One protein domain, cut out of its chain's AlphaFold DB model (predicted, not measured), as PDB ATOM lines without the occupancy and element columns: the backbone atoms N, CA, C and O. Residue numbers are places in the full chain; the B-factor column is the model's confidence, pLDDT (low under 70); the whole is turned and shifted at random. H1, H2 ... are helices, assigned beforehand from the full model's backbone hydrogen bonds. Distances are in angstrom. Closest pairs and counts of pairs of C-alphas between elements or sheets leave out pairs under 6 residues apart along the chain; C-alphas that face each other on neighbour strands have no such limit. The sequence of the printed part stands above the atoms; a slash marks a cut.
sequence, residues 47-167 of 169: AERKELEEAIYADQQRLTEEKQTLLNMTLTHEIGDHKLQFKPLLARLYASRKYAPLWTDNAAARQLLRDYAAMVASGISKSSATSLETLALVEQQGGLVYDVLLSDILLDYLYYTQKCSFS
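What this domain is: This is residues 47 to 167 of the 169 residues of an uncharacterized protein of Haemophilus influenzae 22.4-21 (UniProt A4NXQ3). A long helical arm, H1, runs into a small helical body, and its residues 47 to 66 stick out free. In the body, H3, H4 and H5 make a triangle, and short H2 crosses the inner part of H1 on the side towards H5. The 121 printed residues hold five named helices, H1 to H5 in chain order, and no named strand: the class is all helix, with mostly crossed packing. The whole is loose, radius of gyration of the C-alphas 18.2 A, and elongated, spanning 60 by 38 by 23 A.

How they stand to each other: H1, residues 47 to 79, touches H2, residues 87 to 96, with residues 68 to 75 alone, about perpendicular at 86 degrees; the closest C-alphas, of Leu 71 and Ala 91, are 5.4 A apart. The hub is H5, residues 143 to 165. H1 and H5 only just touch, with 3 pairs of C-alphas within 8 A, and only at their ends, closest at Ile 79 and Val 145, 5.1 A. H2 and H5 also only just touch, with 3 such pairs. H4, residues 126 to 138, forms a hairpin with H5 at a shallow tilt of 22 degrees, opposite ways; the C-alphas of Val 138 and Tyr 146 are closest, 6.0 A. H3, residues 106 to 121, touches H5 at a steep tilt of 51 degrees, the same way, closest at C-alphas 116 and 157, 6.2 A. H1 is apart from H3 and H4. Every O i to N i+4 pair is within hydrogen-bond range in H1, H2, H3 and H5, and 8 of 9 in H4.

Where its parts are: H1 starts at C-alpha 47 (6.978, 57.347, -11.526) and is 48.4 A long. H2 measures 14.1 A, H3 22.2 A and H4 19.4 A. H5, 33.1 A, ends at C-alpha 165 (5.766, 11.917, -30.382).

The domain as a whole: C-alphas 47 and 140 are farthest apart, 62.0 A. The printed part has no cut and no long link. Residues 163 to 167 have pLDDT under 70.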
ATOM      1  N   ALA A  47       6.583  57.267 -10.119       76.12
ATOM      2  CA  ALA A  47       6.978  57.347 -11.526       76.12
ATOM      3  C   ALA A  47       8.474  57.041 -11.715       76.12
ATOM      4  O   ALA A  47       8.820  56.157 -12.492       76.12
ATOM      5  N   GLU A  48       9.347  57.669 -10.922       77.81
ATOM      6  CA  GLU A  48      10.804  57.460 -10.993       77.81
ATOM      7  C   GLU A  48      11.207  56.019 -10.650       77.81
ATOM      8  O   GLU A  48      12.178  55.494 -11.184       77.81
ATOM      9  N   ARG A  49      10.449  55.341  -9.777       74.12
ATOM     10  CA  ARG A  49      10.663  53.916  -9.480       74.12
ATOM     11  C   ARG A  49      10.377  53.018 -10.677       74.12
ATOM     12  O   ARG A  49      11.143  52.093 -10.910       74.12
ATOM     13  N   LYS A  50       9.310  53.295 -11.433       81.31
ATOM     14  CA  LYS A  50       8.974  52.519 -12.635       81.31
ATOM     15  C   LYS A  50      10.020  52.713 -13.726       81.31
ATOM     16  O   LYS A  50      10.499  51.732 -14.274       81.31
ATOM     17  N   GLU A  51      10.431  53.955 -13.967       83.19
ATOM     18  CA  GLU A  51      11.497  54.256 -14.932       83.19
ATOM     19  C   GLU A  51      12.826  53.600 -14.532       83.19
ATOM     20  O   GLU A  51      13.533  53.047 -15.373       83.19
ATOM     21  N   LEU A  52      13.153  53.596 -13.236       82.88
ATOM     22  CA  LEU A  52      14.349  52.931 -12.724       82.88
ATOM     23  C   LEU A  52      14.270  51.402 -12.853       82.88
ATOM     24  O   LEU A  52      15.261  50.772 -13.209       82.88
ATOM     25  N   GLU A  53      13.117  50.794 -12.572       82.62
ATOM     26  CA  GLU A  53      12.902  49.352 -12.739       82.62
ATOM     27  C   GLU A  53      13.020  48.930 -14.209       82.62
ATOM     28  O   GLU A  53      13.692  47.941 -14.509       82.62
ATOM     29  N   GLU A  54      12.444  49.704 -15.129       86.81
ATOM     30  CA  GLU A  54      12.574  49.486 -16.574       86.81
ATOM     31  C   GLU A  54      14.029  49.625 -17.037       86.81
ATOM     32  O   GLU A  54      14.521  48.782 -17.790       86.81
ATOM     33  N   ALA A  55      14.753  50.629 -16.532       83.88
ATOM     34  CA  ALA A  55      16.172  50.812 -16.823       83.88
ATOM     35  C   ALA A  55      17.030  49.647 -16.299       83.88
ATOM     36  O   ALA A  55      17.886  49.145 -17.025       83.88
ATOM     37  N   ILE A  56      16.782  49.173 -15.071       86.06
ATOM     38  CA  ILE A  56      17.478  48.009 -14.496       86.06
ATOM     39  C   ILE A  56      17.185  46.753 -15.316       86.06
ATOM     40  O   ILE A  56      18.097  45.975 -15.585       86.06
ATOM     41  N   TYR A  57      15.934  46.545 -15.725       88.88
ATOM     42  CA  TYR A  57      15.555  45.393 -16.534       88.88
ATOM     43  C   TYR A  57      16.240  45.410 -17.905       88.88
ATOM     44  O   TYR A  57      16.825  44.406 -18.312       88.88
ATOM     45  N   ALA A  58      16.233  46.555 -18.592       87.38
ATOM     46  CA  ALA A  58      16.924  46.718 -19.868       87.38
ATOM     47  C   ALA A  58      18.439  46.483 -19.738       87.38
ATOM     48  O   ALA A  58      19.036  45.793 -20.567       87.38
ATOM     49  N   ASP A  59      19.064  46.998 -18.678       85.62
ATOM     50  CA  ASP A  59      20.495  46.794 -18.436       85.62
ATOM     51  C   ASP A  59      20.816  45.326 -18.106       85.62
ATOM     52  O   ASP A  59      21.772  44.753 -18.631       85.62
ATOM     53  N   GLN A  60      19.960  44.652 -17.333       85.25
ATOM     54  CA  GLN A  60      20.079  43.215 -17.075       85.25
ATOM     55  C   GLN A  60      19.997  42.388 -18.358       85.25
ATOM     56  O   GLN A  60      20.786  41.457 -18.524       85.25
ATOM     57  N   GLN A  61      19.087  42.721 -19.276       88.19
ATOM     58  CA  GLN A  61      19.001  42.038 -20.568       88.19
ATOM     59  C   GLN A  61      20.312  42.171 -21.348       88.19
ATOM     60  O   GLN A  61      20.888  41.157 -21.748       88.19
ATOM     61  N   ARG A  62      20.854  43.388 -21.449       89.06
ATOM     62  CA  ARG A  62      22.147  43.630 -22.106       89.06
ATOM     63  C   ARG A  62      23.276  42.813 -21.482       89.06
ATOM     64  O   ARG A  62      23.997  42.115 -22.192       89.06
ATOM     65  N   LEU A  63      23.383  42.807 -20.153       88.81
ATOM     66  CA  LEU A  63      24.395  42.018 -19.442       88.81
ATOM     67  C   LEU A  63      24.248  40.510 -19.699       88.81
ATOM     68  O   LEU A  63      25.248  39.793 -19.795       88.81
ATOM     69  N   THR A  64      23.019  39.998 -19.819       89.12
ATOM     70  CA  THR A  64      22.802  38.578 -20.140       89.12
ATOM     71  C   THR A  64      23.234  38.225 -21.560       89.12
ATOM     72  O   THR A  64      23.820  37.158 -21.764       89.12
ATOM     73  N   GLU A  65      23.014  39.117 -22.523       91.12
ATOM     74  CA  GLU A  65      23.440  38.947 -23.914       91.12
ATOM     75  C   GLU A  65      24.964  39.005 -24.047       91.12
ATOM     76  O   GLU A  65      25.565  38.150 -24.704       91.12
ATOM     77  N   GLU A  66      25.610  39.952 -23.367       92.12
ATOM     78  CA  GLU A  66      27.071  40.062 -23.314       92.12
ATOM     79  C   GLU A  66      27.692  38.810 -22.694       92.12
ATOM     80  O   GLU A  66      28.609  38.210 -23.263       92.12
ATOM     81  N   LYS A  67      27.137  38.338 -21.571       92.19
ATOM     82  CA  LYS A  67      27.563  37.084 -20.942       92.19
ATOM     83  C   LYS A  67      27.407  35.904 -21.895       92.19
ATOM     84  O   LYS A  67      28.308  35.073 -21.990       92.19
ATOM     85  N   GLN A  68      26.283  35.805 -22.600       90.81
ATOM     86  CA  GLN A  68      26.058  34.725 -23.557       90.81
ATOM     87  C   GLN A  68      27.040  34.796 -24.731       90.81
ATOM     88  O   GLN A  68      27.543  33.763 -25.175       90.81
ATOM     89  N   THR A  69      27.341  36.001 -25.207       93.50
ATOM     90  CA  THR A  69      28.320  36.243 -26.270       93.50
ATOM     91  C   THR A  69      29.708  35.794 -25.836       93.50
ATOM     92  O   THR A  69      30.351  35.036 -26.561       93.50
ATOM     93  N   LEU A  70      30.129  36.160 -24.621       94.75
ATOM     94  CA  LEU A  70      31.393  35.715 -24.043       94.75
ATOM     95  C   LEU A  70      31.461  34.188 -23.960       94.75
ATOM     96  O   LEU A  70      32.419  33.599 -24.442       94.75
ATOM     97  N   LEU A  71      30.424  33.532 -23.429       94.38
ATOM     98  CA  LEU A  71      30.376  32.069 -23.342       94.38
ATOM     99  C   LEU A  71      30.490  31.402 -24.718       94.38
ATOM    100  O   LEU A  71      31.200  30.410 -24.871       94.38
ATOM    101  N   ASN A  72      29.807  31.950 -25.724       94.06
ATOM    102  CA  ASN A  72      29.863  31.445 -27.094       94.06
ATOM    103  C   ASN A  72      31.261  31.607 -27.704       94.06
ATOM    104  O   ASN A  72      31.709  30.714 -28.422       94.06
ATOM    105  N   MET A  73      31.930  32.730 -27.432       93.62
ATOM    106  CA  MET A  73      33.306  32.979 -27.862       93.62
ATOM    107  C   MET A  73      34.280  32.035 -27.163       93.62
ATOM    108  O   MET A  73      35.095  31.416 -27.839       93.62
ATOM    109  N   THR A  74      34.163  31.861 -25.843       93.38
ATOM    110  CA  THR A  74      35.000  30.922 -25.088       93.38
ATOM    111  C   THR A  74      34.806  29.501 -25.600       93.38
ATOM    112  O   THR A  74      35.787  28.832 -25.880       93.38
ATOM    113  N   LEU A  75      33.567  29.048 -25.828       94.31
ATOM    114  CA  LEU A  75      33.342  27.716 -26.393       94.31
ATOM    115  C   LEU A  75      34.028  27.551 -27.758       94.31
ATOM    116  O   LEU A  75      34.699  26.549 -27.967       94.31
ATOM    117  N   THR A  76      33.905  28.529 -28.662       94.00
ATOM    118  CA  THR A  76      34.600  28.498 -29.963       94.00
ATOM    119  C   THR A  76      36.119  28.535 -29.823       94.00
ATOM    120  O   THR A  76      36.808  27.934 -30.636       94.00
ATOM    121  N   HIS A  77      36.655  29.201 -28.803       93.50
ATOM    122  CA  HIS A  77      38.085  29.157 -28.518       93.50
ATOM    123  C   HIS A  77      38.542  27.754 -28.093       93.50
ATOM    124  O   HIS A  77      39.568  27.285 -28.572       93.50
ATOM    125  N   GLU A  78      37.760  27.074 -27.250       91.06
ATOM    126  CA  GLU A  78      38.096  25.747 -26.720       91.06
ATOM    127  C   GLU A  78      37.969  24.626 -27.760       91.06
ATOM    128  O   GLU A  78      38.783  23.705 -27.777       91.06
ATOM    129  N   ILE A  79      36.945  24.674 -28.620       91.81
ATOM    130  CA  ILE A  79      36.665  23.588 -29.575       91.81
ATOM    131  C   ILE A  79      37.040  23.924 -31.019       91.81
ATOM    132  O   ILE A  79      37.033  23.038 -31.862       91.81
ATOM    133  N   GLY A  80      37.336  25.185 -31.330       89.31
ATOM    134  CA  GLY A  80      37.491  25.664 -32.701       89.31
ATOM    135  C   GLY A  80      36.168  26.047 -33.376       89.31
ATOM    136  O   GLY A  80      35.098  26.109 -32.760       89.31
ATOM    137  N   ASP A  81      36.248  26.340 -34.676       88.06
ATOM    138  CA  ASP A  81      35.108  26.794 -35.480       88.06
ATOM    139  C   ASP A  81      34.286  25.612 -36.021       88.06
ATOM    140  O   ASP A  81      34.269  25.310 -37.215       88.06
ATOM    141  N   HIS A  82      33.619  24.904 -35.108       89.06
ATOM    142  CA  HIS A  82      32.628  23.889 -35.458       89.06
ATOM    143  C   HIS A  82      31.220  24.477 -35.461       89.06
ATOM    144  O   HIS A  82      30.809  25.213 -34.555       89.06
ATOM    145  N   LYS A  83      30.438  24.102 -36.475       88.69
ATOM    146  CA  LYS A  83      29.036  24.496 -36.581       88.69
ATOM    147  C   LYS A  83      28.194  23.701 -35.580       88.69
ATOM    148  O   LYS A  83      27.847  22.557 -35.843       88.69
ATOM    149  N   LEU A  84      27.849  24.336 -34.463       92.62
ATOM    150  CA  LEU A  84      26.942  23.790 -33.448       92.62
ATOM    151  C   LEU A  84      25.526  24.332 -33.641       92.62
ATOM    152  O   LEU A  84      25.345  25.550 -33.754       92.62
ATOM    153  N   GLN A  85      24.521  23.458 -33.625       91.69
ATOM    154  CA  GLN A  85      23.119  23.870 -33.725       91.69
ATOM    155  C   GLN A  85      22.647  24.549 -32.432       91.69
ATOM    156  O   GLN A  85      21.984  25.586 -32.469       91.69
ATOM    157  N   PHE A  86      23.059  24.021 -31.277       94.38
ATOM    158  CA  PHE A  86      22.625  24.481 -29.955       94.38
ATOM    159  C   PHE A  86      23.723  25.243 -29.202       94.38
ATOM    160  O   PHE A  86      23.820  25.174 -27.971       94.38
ATOM    161  N   LYS A  87      24.537  26.022 -29.930       94.06
ATOM    162  CA  LYS A  87      25.708  26.743 -29.395       94.06
ATOM    163  C   LYS A  87      25.441  27.487 -28.074       94.06
ATOM    164  O   LYS A  87      26.202  27.260 -27.133       94.06
ATOM    165  N   PRO A  88      24.376  28.306 -27.918       93.31
ATOM    166  CA  PRO A  88      24.167  29.052 -26.676       93.31
ATOM    167  C   PRO A  88      23.893  28.167 -25.455       93.31
ATOM    168  O   PRO A  88      24.227  28.522 -24.320       93.31
ATOM    169  N   LEU A  89      23.258  27.012 -25.665       94.56
ATOM    170  CA  LEU A  89      22.975  26.057 -24.600       94.56
ATOM    171  C   LEU A  89      24.238  25.289 -24.212       94.56
ATOM    172  O   LEU A  89      24.569  25.234 -23.029       94.56
ATOM    173  N   LEU A  90      24.970  24.776 -25.202       96.00
ATOM    174  CA  LEU A  90      26.222  24.053 -24.985       96.00
ATOM    175  C   LEU A  90      27.274  24.947 -24.321       96.00
ATOM    176  O   LEU A  90      27.909  24.530 -23.360       96.00
ATOM    177  N   ALA A  91      27.387  26.210 -24.736       95.44
ATOM    178  CA  ALA A  91      28.325  27.157 -24.139       95.44
ATOM    179  C   ALA A  91      28.067  27.359 -22.639       95.44
ATOM    180  O   ALA A  91      28.998  27.329 -21.836       95.44
ATOM    181  N   ARG A  92      26.796  27.485 -22.235       94.94
ATOM    182  CA  ARG A  92      26.414  27.558 -20.817       94.94
ATOM    183  C   ARG A  92      26.688  26.247 -20.081       94.94
ATOM    184  O   ARG A  92      27.238  26.278 -18.980       94.94
ATOM    185  N   LEU A  93      26.323  25.114 -20.679       95.50
ATOM    186  CA  LEU A  93      26.482  23.787 -20.086       95.50
ATOM    187  C   LEU A  93      27.955  23.476 -19.797       95.50
ATOM    188  O   LEU A  93      28.312  23.197 -18.652       95.50
ATOM    189  N   TYR A  94      28.819  23.590 -20.802       95.94
ATOM    190  CA  TYR A  94      30.238  23.270 -20.663       95.94
ATOM    191  C   TYR A  94      30.975  24.275 -19.781       95.94
ATOM    192  O   TYR A  94      31.753  23.857 -18.925       95.94
ATOM    193  N   ALA A  95      30.667  25.574 -19.867       95.00
ATOM    194  CA  ALA A  95      31.259  26.559 -18.962       95.00
ATOM    195  C   ALA A  95      30.896  26.290 -17.491       95.00
ATOM    196  O   ALA A  95      31.760  26.374 -16.618       95.00
ATOM    197  N   SER A  96      29.651  25.885 -17.204       94.19
ATOM    198  CA  SER A  96      29.231  25.535 -15.836       94.19
ATOM    199  C   SER A  96      30.003  24.341 -15.257       94.19
ATOM    200  O   SER A  96      30.208  24.262 -14.047       94.19
ATOM    201  N   ARG A  97      30.489  23.448 -16.128       94.56
ATOM    202  CA  ARG A  97      31.294  22.271 -15.774       94.56
ATOM    203  C   ARG A  97      32.794  22.490 -15.951       94.56
ATOM    204  O   ARG A  97      33.546  21.524 -15.869       94.56
ATOM    205  N   LYS A  98      33.243  23.728 -16.192       94.31
ATOM    206  CA  LYS A  98      34.653  24.053 -16.480       94.31
ATOM    207  C   LYS A  98      35.226  23.199 -17.619       94.31
ATOM    208  O   LYS A  98      36.355  22.733 -17.533       94.31
ATOM    209  N   TYR A  99      34.409  22.956 -18.643       93.69
ATOM    210  CA  TYR A  99      34.753  22.160 -19.821       93.69
ATOM    211  C   TYR A  99      35.159  20.709 -19.508       93.69
ATOM    212  O   TYR A  99      35.840  20.062 -20.297       93.69
ATOM    213  N   ALA A 100      34.711  20.167 -18.371       93.44
ATOM    214  CA  ALA A 100      34.847  18.745 -18.087       93.44
ATOM    215  C   ALA A 100      33.955  17.911 -19.036       93.44
ATOM    216  O   ALA A 100      32.782  18.274 -19.211       93.44
ATOM    217  N   PRO A 101      34.450  16.774 -19.567       92.12
ATOM    218  CA  PRO A 101      33.676  15.891 -20.441       92.12
ATOM    219  C   PRO A 101      32.369  15.416 -19.792       92.12
ATOM    220  O   PRO A 101      32.327  15.088 -18.597       92.12
ATOM    221  N   LEU A 102      31.270  15.415 -20.544       94.06
ATOM    222  CA  LEU A 102      29.983  14.840 -20.153       94.06
ATOM    223  C   LEU A 102      29.930  13.340 -20.451       94.06
ATOM    224  O   LEU A 102      29.393  12.575 -19.644       94.06
ATOM    225  N   TRP A 103      30.498  12.909 -21.573       93.94
ATOM    226  CA  TRP A 103      30.356  11.559 -22.100       93.94
ATOM    227  C   TRP A 103      31.454  10.638 -21.577       93.94
ATOM    228  O   TRP A 103      32.421  10.313 -22.255       93.94
ATOM    229  N   THR A 104      31.285  10.200 -20.330       90.25
ATOM    230  CA  THR A 104      32.176   9.203 -19.705       90.25
ATOM    231  C   THR A 104      31.747   7.762 -19.989       90.25
ATOM    232  O   THR A 104      32.583   6.859 -20.000       90.25
ATOM    233  N   ASP A 105      30.454   7.539 -20.253       93.38
ATOM    234  CA  ASP A 105      29.911   6.226 -20.594       93.38
ATOM    235  C   ASP A 105      29.882   6.002 -22.114       93.38
ATOM    236  O   ASP A 105      28.983   6.443 -22.838       93.38
ATOM    237  N   ASN A 106      30.863   5.235 -22.590       90.56
ATOM    238  CA  ASN A 106      30.982   4.838 -23.991       90.56
ATOM    239  C   ASN A 106      29.834   3.937 -24.477       90.56
ATOM    240  O   ASN A 106      29.620   3.815 -25.685       90.56
ATOM    241  N   ALA A 107      29.128   3.229 -23.592       94.19
ATOM    242  CA  ALA A 107      27.968   2.434 -23.986       94.19
ATOM    243  C   ALA A 107      26.782   3.349 -24.314       94.19
ATOM    244  O   ALA A 107      26.175   3.184 -25.375       94.19
ATOM    245  N   ALA A 108      26.521   4.347 -23.463       94.38
ATOM    246  CA  ALA A 108      25.495   5.361 -23.692       94.38
ATOM    247  C   ALA A 108      25.772   6.182 -24.961       94.38
ATOM    248  O   ALA A 108      24.884   6.324 -25.800       94.38
ATOM    249  N   ALA A 109      27.016   6.637 -25.155       94.06
ATOM    250  CA  ALA A 109      27.429   7.353 -26.366       94.06
ATOM    251  C   ALA A 109      27.167   6.527 -27.639       94.06
ATOM    252  O   ALA A 109      26.534   6.996 -28.584       94.06
ATOM    253  N   ARG A 110      27.582   5.253 -27.651       94.12
ATOM    254  CA  ARG A 110      27.358   4.362 -28.801       94.12
ATOM    255  C   ARG A 110      25.883   4.050 -29.036       94.12
ATOM    256  O   ARG A 110      25.497   3.861 -30.184       94.12
ATOM    257  N   GLN A 111      25.073   3.946 -27.982       95.62
ATOM    258  CA  GLN A 111      23.629   3.757 -28.122       95.62
ATOM    259  C   GLN A 111      22.988   4.980 -28.780       95.62
ATOM    260  O   GLN A 111      22.308   4.815 -29.789       95.62
ATOM    261  N   LEU A 112      23.298   6.187 -28.294       95.81
ATOM    262  CA  LEU A 112      22.829   7.432 -28.904       95.81
ATOM    263  C   LEU A 112      23.183   7.495 -30.393       95.81
ATOM    264  O   LEU A 112      22.319   7.785 -31.212       95.81
ATOM    265  N   LEU A 113      24.433   7.196 -30.758       95.56
ATOM    266  CA  LEU A 113      24.866   7.254 -32.156       95.56
ATOM    267  C   LEU A 113      24.141   6.244 -33.047       95.56
ATOM    268  O   LEU A 113      23.833   6.570 -34.191       95.56
ATOM    269  N   ARG A 114      23.827   5.046 -32.538       95.88
ATOM    270  CA  ARG A 114      23.009   4.072 -33.279       95.88
ATOM    271  C   ARG A 114      21.596   4.593 -33.521       95.88
ATOM    272  O   ARG A 114      21.123   4.545 -34.654       95.88
ATOM    273  N   ASP A 115      20.950   5.108 -32.480       94.38
ATOM    274  CA  ASP A 115      19.573   5.600 -32.567       94.38
ATOM    275  C   ASP A 115      19.485   6.842 -33.462       94.38
ATOM    276  O   ASP A 115      18.591   6.966 -34.303       94.38
ATOM    277  N   TYR A 116      20.472   7.729 -33.351       95.12
ATOM    278  CA  TYR A 116      20.600   8.901 -34.202       95.12
ATOM    279  C   TYR A 116      20.879   8.525 -35.661       95.12
ATOM    280  O   TYR A 116      20.246   9.074 -36.558       95.12
ATOM    281  N   ALA A 117      21.752   7.549 -35.925       94.31
ATOM    282  CA  ALA A 117      21.999   7.058 -37.280       94.31
ATOM    283  C   ALA A 117      20.735   6.452 -37.912       94.31
ATOM    284  O   ALA A 117      20.473   6.688 -39.090       94.31
ATOM    285  N   ALA A 118      19.916   5.730 -37.139       93.25
ATOM    286  CA  ALA A 118      18.631   5.218 -37.614       93.25
ATOM    287  C   ALA A 118      17.659   6.358 -37.971       93.25
ATOM    288  O   ALA A 118      17.019   6.330 -39.025       93.25
ATOM    289  N   MET A 119      17.597   7.402 -37.136       91.69
ATOM    290  CA  MET A 119      16.818   8.612 -37.416       91.69
ATOM    291  C   MET A 119      17.316   9.322 -38.683       91.69
ATOM    292  O   MET A 119      16.514   9.683 -39.542       91.69
ATOM    293  N   VAL A 120      18.629   9.482 -38.849       92.69
ATOM    294  CA  VAL A 120      19.226  10.071 -40.056       92.69
ATOM    295  C   VAL A 120      18.895   9.235 -41.296       92.69
ATOM    296  O   VAL A 120      18.470   9.792 -42.309       92.69
ATOM    297  N   ALA A 121      19.005   7.906 -41.213       92.75
ATOM    298  CA  ALA A 121      18.697   6.988 -42.311       92.75
ATOM    299  C   ALA A 121      17.221   7.030 -42.739       92.75
ATOM    300  O   ALA A 121      16.914   6.787 -43.904       92.75
ATOM    301  N   SER A 122      16.309   7.393 -41.832       90.56
ATOM    302  CA  SER A 122      14.895   7.607 -42.168       90.56
ATOM    303  C   SER A 122      14.641   8.861 -43.020       90.56
ATOM    304  O   SER A 122      13.543   9.042 -43.540       90.56
ATOM    305  N   GLY A 123      15.645   9.732 -43.186       87.62
ATOM    306  CA  GLY A 123      15.565  10.923 -44.033       87.62
ATOM    307  C   GLY A 123      14.863  12.124 -43.393       87.62
ATOM    308  O   GLY A 123      14.599  13.103 -44.088       87.62
ATOM    309  N   ILE A 124      14.586  12.086 -42.083       84.38
ATOM    310  CA  ILE A 124      13.889  13.160 -41.350       84.38
ATOM    311  C   ILE A 124      14.644  14.500 -41.414       84.38
ATOM    312  O   ILE A 124      14.016  15.559 -41.434       84.38
ATOM    313  N   SER A 125      15.982  14.480 -41.464       86.00
ATOM    314  CA  SER A 125      16.789  15.702 -41.437       86.00
ATOM    315  C   SER A 125      18.118  15.574 -42.182       86.00
ATOM    316  O   SER A 125      18.965  14.738 -41.862       86.00
ATOM    317  N   LYS A 126      18.333  16.471 -43.155       87.12
ATOM    318  CA  LYS A 126      19.602  16.586 -43.897       87.12
ATOM    319  C   LYS A 126      20.724  17.182 -43.045       87.12
ATOM    320  O   LYS A 126      21.867  16.764 -43.177       87.12
ATOM    321  N   SER A 127      20.417  18.141 -42.166       87.69
ATOM    322  CA  SER A 127      21.418  18.742 -41.272       87.69
ATOM    323  C   SER A 127      21.928  17.749 -40.230       87.69
ATOM    324  O   SER A 127      23.091  17.821 -39.831       87.69
ATOM    325  N   SER A 128      21.089  16.792 -39.832       90.31
ATOM    326  CA  SER A 128      21.476  15.720 -38.915       90.31
ATOM    327  C   SER A 128      22.492  14.762 -39.552       90.31
ATOM    328  O   SER A 128      23.454  14.365 -38.899       90.31
ATOM    329  N   ALA A 129      22.369  14.481 -40.857       91.31
ATOM    330  CA  ALA A 129      23.377  13.717 -41.599       91.31
ATOM    331  C   ALA A 129      24.750  14.411 -41.592       91.31
ATOM    332  O   ALA A 129      25.750  13.799 -41.228       91.31
ATOM    333  N   THR A 130      24.792  15.716 -41.882       91.88
ATOM    334  CA  THR A 130      26.036  16.508 -41.827       91.88
ATOM    335  C   THR A 130      26.645  16.549 -40.422       91.88
ATOM    336  O   THR A 130      27.867  16.571 -40.271       91.88
ATOM    337  N   SER A 131      25.808  16.548 -39.381       92.06
ATOM    338  CA  SER A 131      26.271  16.525 -37.986       92.06
ATOM    339  C   SER A 131      26.966  15.195 -37.662       92.06
ATOM    340  O   SER A 131      28.036  15.192 -37.055       92.06
ATOM    341  N   LEU A 132      26.420  14.074 -38.150       92.38
ATOM    342  CA  LEU A 132      27.029  12.750 -38.012       92.38
ATOM    343  C   LEU A 132      28.349  12.628 -38.792       92.38
ATOM    344  O   LEU A 132      29.327  12.107 -38.261       92.38
ATOM    345  N   GLU A 133      28.401  13.152 -40.020       91.75
ATOM    346  CA  GLU A 133      29.633  13.210 -40.823       91.75
ATOM    347  C   GLU A 133      30.722  14.024 -40.115       91.75
ATOM    348  O   GLU A 133      31.865  13.582 -40.015       91.75
ATOM    349  N   THR A 134      30.362  15.185 -39.562       91.56
ATOM    350  CA  THR A 134      31.295  16.040 -38.813       91.56
ATOM    351  C   THR A 134      31.831  15.323 -37.575       91.56
ATOM    352  O   THR A 134      33.030  15.383 -37.308       91.56
ATOM    353  N   LEU A 135      30.972  14.606 -36.840       92.69
ATOM    354  CA  LEU A 135      31.395  13.819 -35.682       92.69
ATOM    355  C   LEU A 135      32.382  12.708 -36.077       92.69
ATOM    356  O   LEU A 135      33.391  12.524 -35.401       92.69
ATOM    357  N   ALA A 136      32.129  12.001 -37.182       90.75
ATOM    358  CA  ALA A 136      33.002  10.924 -37.653       90.75
ATOM    359  C   ALA A 136      34.427  11.414 -37.979       90.75
ATOM    360  O   ALA A 136      35.396  10.680 -37.786       90.75
ATOM    361  N   LEU A 137      34.577  12.670 -38.421       89.94
ATOM    362  CA  LEU A 137      35.887  13.278 -38.683       89.94
ATOM    363  C   LEU A 137      36.691  13.546 -37.403       89.94
ATOM    364  O   LEU A 137      37.920  13.480 -37.428       89.94
ATOM    365  N   VAL A 138      36.017  13.850 -36.291       88.62
ATOM    366  CA  VAL A 138      36.669  14.180 -35.012       88.62
ATOM    367  C   VAL A 138      36.754  12.996 -34.047       88.62
ATOM    368  O   VAL A 138      37.493  13.064 -33.069       88.62
ATOM    369  N   GLU A 139      36.048  11.892 -34.312       84.94
ATOM    370  CA  GLU A 139      36.028  10.696 -33.455       84.94
ATOM    371  C   GLU A 139      37.436  10.148 -33.182       84.94
ATOM    372  O   GLU A 139      37.749   9.771 -32.057       84.94
ATOM    373  N   GLN A 140      38.316  10.189 -34.186       76.69
ATOM    374  CA  GLN A 140      39.711   9.745 -34.058       76.69
ATOM    375  C   GLN A 140      40.548  10.637 -33.128       76.69
ATOM    376  O   GLN A 140      41.537  10.183 -32.560       76.69
ATOM    377  N   GLN A 141      40.173  11.910 -32.991       74.81
ATOM    378  CA  GLN A 141      40.859  12.883 -32.138       74.81
ATOM    379  C   GLN A 141      40.295  12.866 -30.711       74.81
ATOM    380  O   GLN A 141      41.022  13.142 -29.755       74.81
ATOM    381  N   GLY A 142      39.015  12.510 -30.564       78.88
ATOM    382  CA  GLY A 142      38.319  12.496 -29.285       78.88
ATOM    383  C   GLY A 142      38.335  13.867 -28.598       78.88
ATOM    384  O   GLY A 142      38.312  14.920 -29.239       78.88
ATOM    385  N   GLY A 143      38.365  13.857 -27.266       89.75
ATOM    386  CA  GLY A 143      38.504  15.070 -26.462       89.75
ATOM    387  C   GLY A 143      37.245  15.939 -26.401       89.75
ATOM    388  O   GLY A 143      36.131  15.488 -26.669       89.75
ATOM    389  N   LEU A 144      37.429  17.201 -26.006       93.12
ATOM    390  CA  LEU A 144      36.327  18.132 -25.748       93.12
ATOM    391  C   LEU A 144      35.480  18.406 -26.996       93.12
ATOM    392  O   LEU A 144      34.266  18.534 -26.892       93.12
ATOM    393  N   VAL A 145      36.105  18.459 -28.174       94.25
ATOM    394  CA  VAL A 145      35.410  18.672 -29.451       94.25
ATOM    395  C   VAL A 145      34.393  17.560 -29.706       94.25
ATOM    396  O   VAL A 145      33.225  17.840 -29.975       94.25
ATOM    397  N   TYR A 146      34.824  16.301 -29.575       94.44
ATOM    398  CA  TYR A 146      33.951  15.138 -29.730       94.44
ATOM    399  C   TYR A 146      32.818  15.147 -28.699       94.44
ATOM    400  O   TYR A 146      31.659  14.953 -29.056       94.44
ATOM    401  N   ASP A 147      33.141  15.430 -27.436       95.12
ATOM    402  CA  ASP A 147      32.175  15.479 -26.335       95.12
ATOM    403  C   ASP A 147      31.076  16.532 -26.598       95.12
ATOM    404  O   ASP A 147      29.880  16.231 -26.532       95.12
ATOM    405  N   VAL A 148      31.477  17.740 -27.013       95.62
ATOM    406  CA  VAL A 148      30.565  18.848 -27.337       95.62
ATOM    407  C   VAL A 148      29.689  18.524 -28.545       95.62
ATOM    408  O   VAL A 148      28.482  18.765 -28.490       95.62
ATOM    409  N   LEU A 149      30.253  17.956 -29.613       95.31
ATOM    410  CA  LEU A 149      29.487  17.558 -30.798       95.31
ATOM    411  C   LEU A 149      28.508  16.422 -30.493       95.31
ATOM    412  O   LEU A 149      27.381  16.432 -30.984       95.31
ATOM    413  N   LEU A 150      28.890  15.481 -29.631       95.88
ATOM    414  CA  LEU A 150      28.001  14.414 -29.185       95.88
ATOM    415  C   LEU A 150      26.837  14.966 -28.344       95.88
ATOM    416  O   LEU A 150      25.700  14.514 -28.482       95.88
ATOM    417  N   SER A 151      27.082  15.992 -27.521       96.62
ATOM    418  CA  SER A 151      26.005  16.729 -26.847       96.62
ATOM    419  C   SER A 151      25.108  17.501 -27.821       96.62
ATOM    420  O   SER A 151      23.902  17.540 -27.598       96.62
ATOM    421  N   ASP A 152      25.652  18.097 -28.887       95.69
ATOM    422  CA  ASP A 152      24.851  18.760 -29.934       95.69
ATOM    423  C   ASP A 152      23.933  17.752 -30.644       95.69
ATOM    424  O   ASP A 152      22.734  17.996 -30.783       95.69
ATOM    425  N   ILE A 153      24.463  16.570 -30.981       95.62
ATOM    426  CA  ILE A 153      23.708  15.450 -31.568       95.62
ATOM    427  C   ILE A 153      22.602  14.961 -30.636       95.62
ATOM    428  O   ILE A 153      21.488  14.712 -31.091       95.62
ATOM    429  N   LEU A 154      22.870  14.840 -29.332       96.00
ATOM    430  CA  LEU A 154      21.837  14.475 -28.365       96.00
ATOM    431  C   LEU A 154      20.676  15.477 -28.394       96.00
ATOM    432  O   LEU A 154      19.517  15.073 -28.403       96.00
ATOM    433  N   LEU A 155      20.977  16.774 -28.401       95.25
ATOM    434  CA  LEU A 155      19.951  17.815 -28.420       95.25
ATOM    435  C   LEU A 155      19.143  17.792 -29.724       95.25
ATOM    436  O   LEU A 155      17.921  17.931 -29.680       95.25
ATOM    437  N   ASP A 156      19.797  17.545 -30.859       94.31
ATOM    438  CA  ASP A 156      19.137  17.381 -32.158       94.31
ATOM    439  C   ASP A 156      18.227  16.139 -32.178       94.31
ATOM    440  O   ASP A 156      17.060  16.205 -32.568       94.31
ATOM    441  N   TYR A 157      18.714  15.009 -31.658       93.94
ATOM    442  CA  TYR A 157      17.922  13.788 -31.501       93.94
ATOM    443  C   TYR A 157      16.677  14.019 -30.634       93.94
ATOM    444  O   TYR A 157      15.569  13.625 -31.004       93.94
ATOM    445  N   LEU A 158      16.833  14.691 -29.488       92.75
ATOM    446  CA  LEU A 158      15.723  15.017 -28.590       92.75
ATOM    447  C   LEU A 158      14.708  15.954 -29.253       92.75
ATOM    448  O   LEU A 158      13.504  15.763 -29.089       92.75
ATOM    449  N   TYR A 159      15.172  16.926 -30.040       91.12
ATOM    450  CA  TYR A 159      14.294  17.828 -30.780       91.12
ATOM    451  C   TYR A 159      13.369  17.057 -31.735       91.12
ATOM    452  O   TYR A 159      12.151  17.251 -31.707       91.12
ATOM    453  N   TYR A 160      13.915  16.145 -32.539       86.56
ATOM    454  CA  TYR A 160      13.119  15.391 -33.510       86.56
ATOM    455  C   TYR A 160      12.262  14.298 -32.872       86.56
ATOM    456  O   TYR A 160      11.090  14.161 -33.223       86.56
ATOM    457  N   THR A 161      12.784  13.564 -31.893       85.06
ATOM    458  CA  THR A 161      11.998  12.530 -31.199       85.06
ATOM    459  C   THR A 161      10.821  13.121 -30.427       85.06
ATOM    460  O   THR A 161       9.717  12.572 -30.474       85.06
ATOM    461  N   GLN A 162      10.997  14.285 -29.795       78.12
ATOM    462  CA  GLN A 162       9.900  14.969 -29.116       78.12
ATOM    463  C   GLN A 162       8.841  15.456 -30.112       78.12
ATOM    464  O   GLN A 162       7.649  15.260 -29.878       78.12
ATOM    465  N   LYS A 163       9.249  16.021 -31.255       65.50
ATOM    466  CA  LYS A 163       8.325  16.449 -32.321       65.50
ATOM    467  C   LYS A 163       7.530  15.279 -32.909       65.50
ATOM    468  O   LYS A 163       6.325  15.414 -33.101       65.50
ATOM    469  N   CYS A 164       8.167  14.134 -33.150       54.03
ATOM    470  CA  CYS A 164       7.498  12.949 -33.688       54.03
ATOM    471  C   CYS A 164       6.483  12.341 -32.706       54.03
ATOM    472  O   CYS A 164       5.442  11.866 -33.151       54.03
ATOM    473  N   SER A 165       6.717  12.424 -31.389       52.88
ATOM    474  CA  SER A 165       5.766  11.917 -30.382       52.88
ATOM    475  C   SER A 165       4.410  12.642 -30.379       52.88
ATOM    476  O   SER A 165       3.392  12.039 -30.054       52.88
ATOM    477  N   PHE A 166       4.372  13.911 -30.805       43.62
ATOM    478  CA  PHE A 166       3.143  14.710 -30.881       43.62
ATOM    479  C   PHE A 166       2.375  14.554 -32.202       43.62
ATOM    480  O   PHE A 166       1.267  15.068 -32.312       43.62
ATOM    481  N   SER A 167       2.927  13.857 -33.200       39.12
ATOM    482  CA  SER A 167       2.276  13.664 -34.505       39.12
ATOM    483  C   SER A 167       1.481  12.351 -34.611       39.12
ATOM    484  O   SER A 167       0.970  12.044 -35.686       39.12
TER     485      SER A 167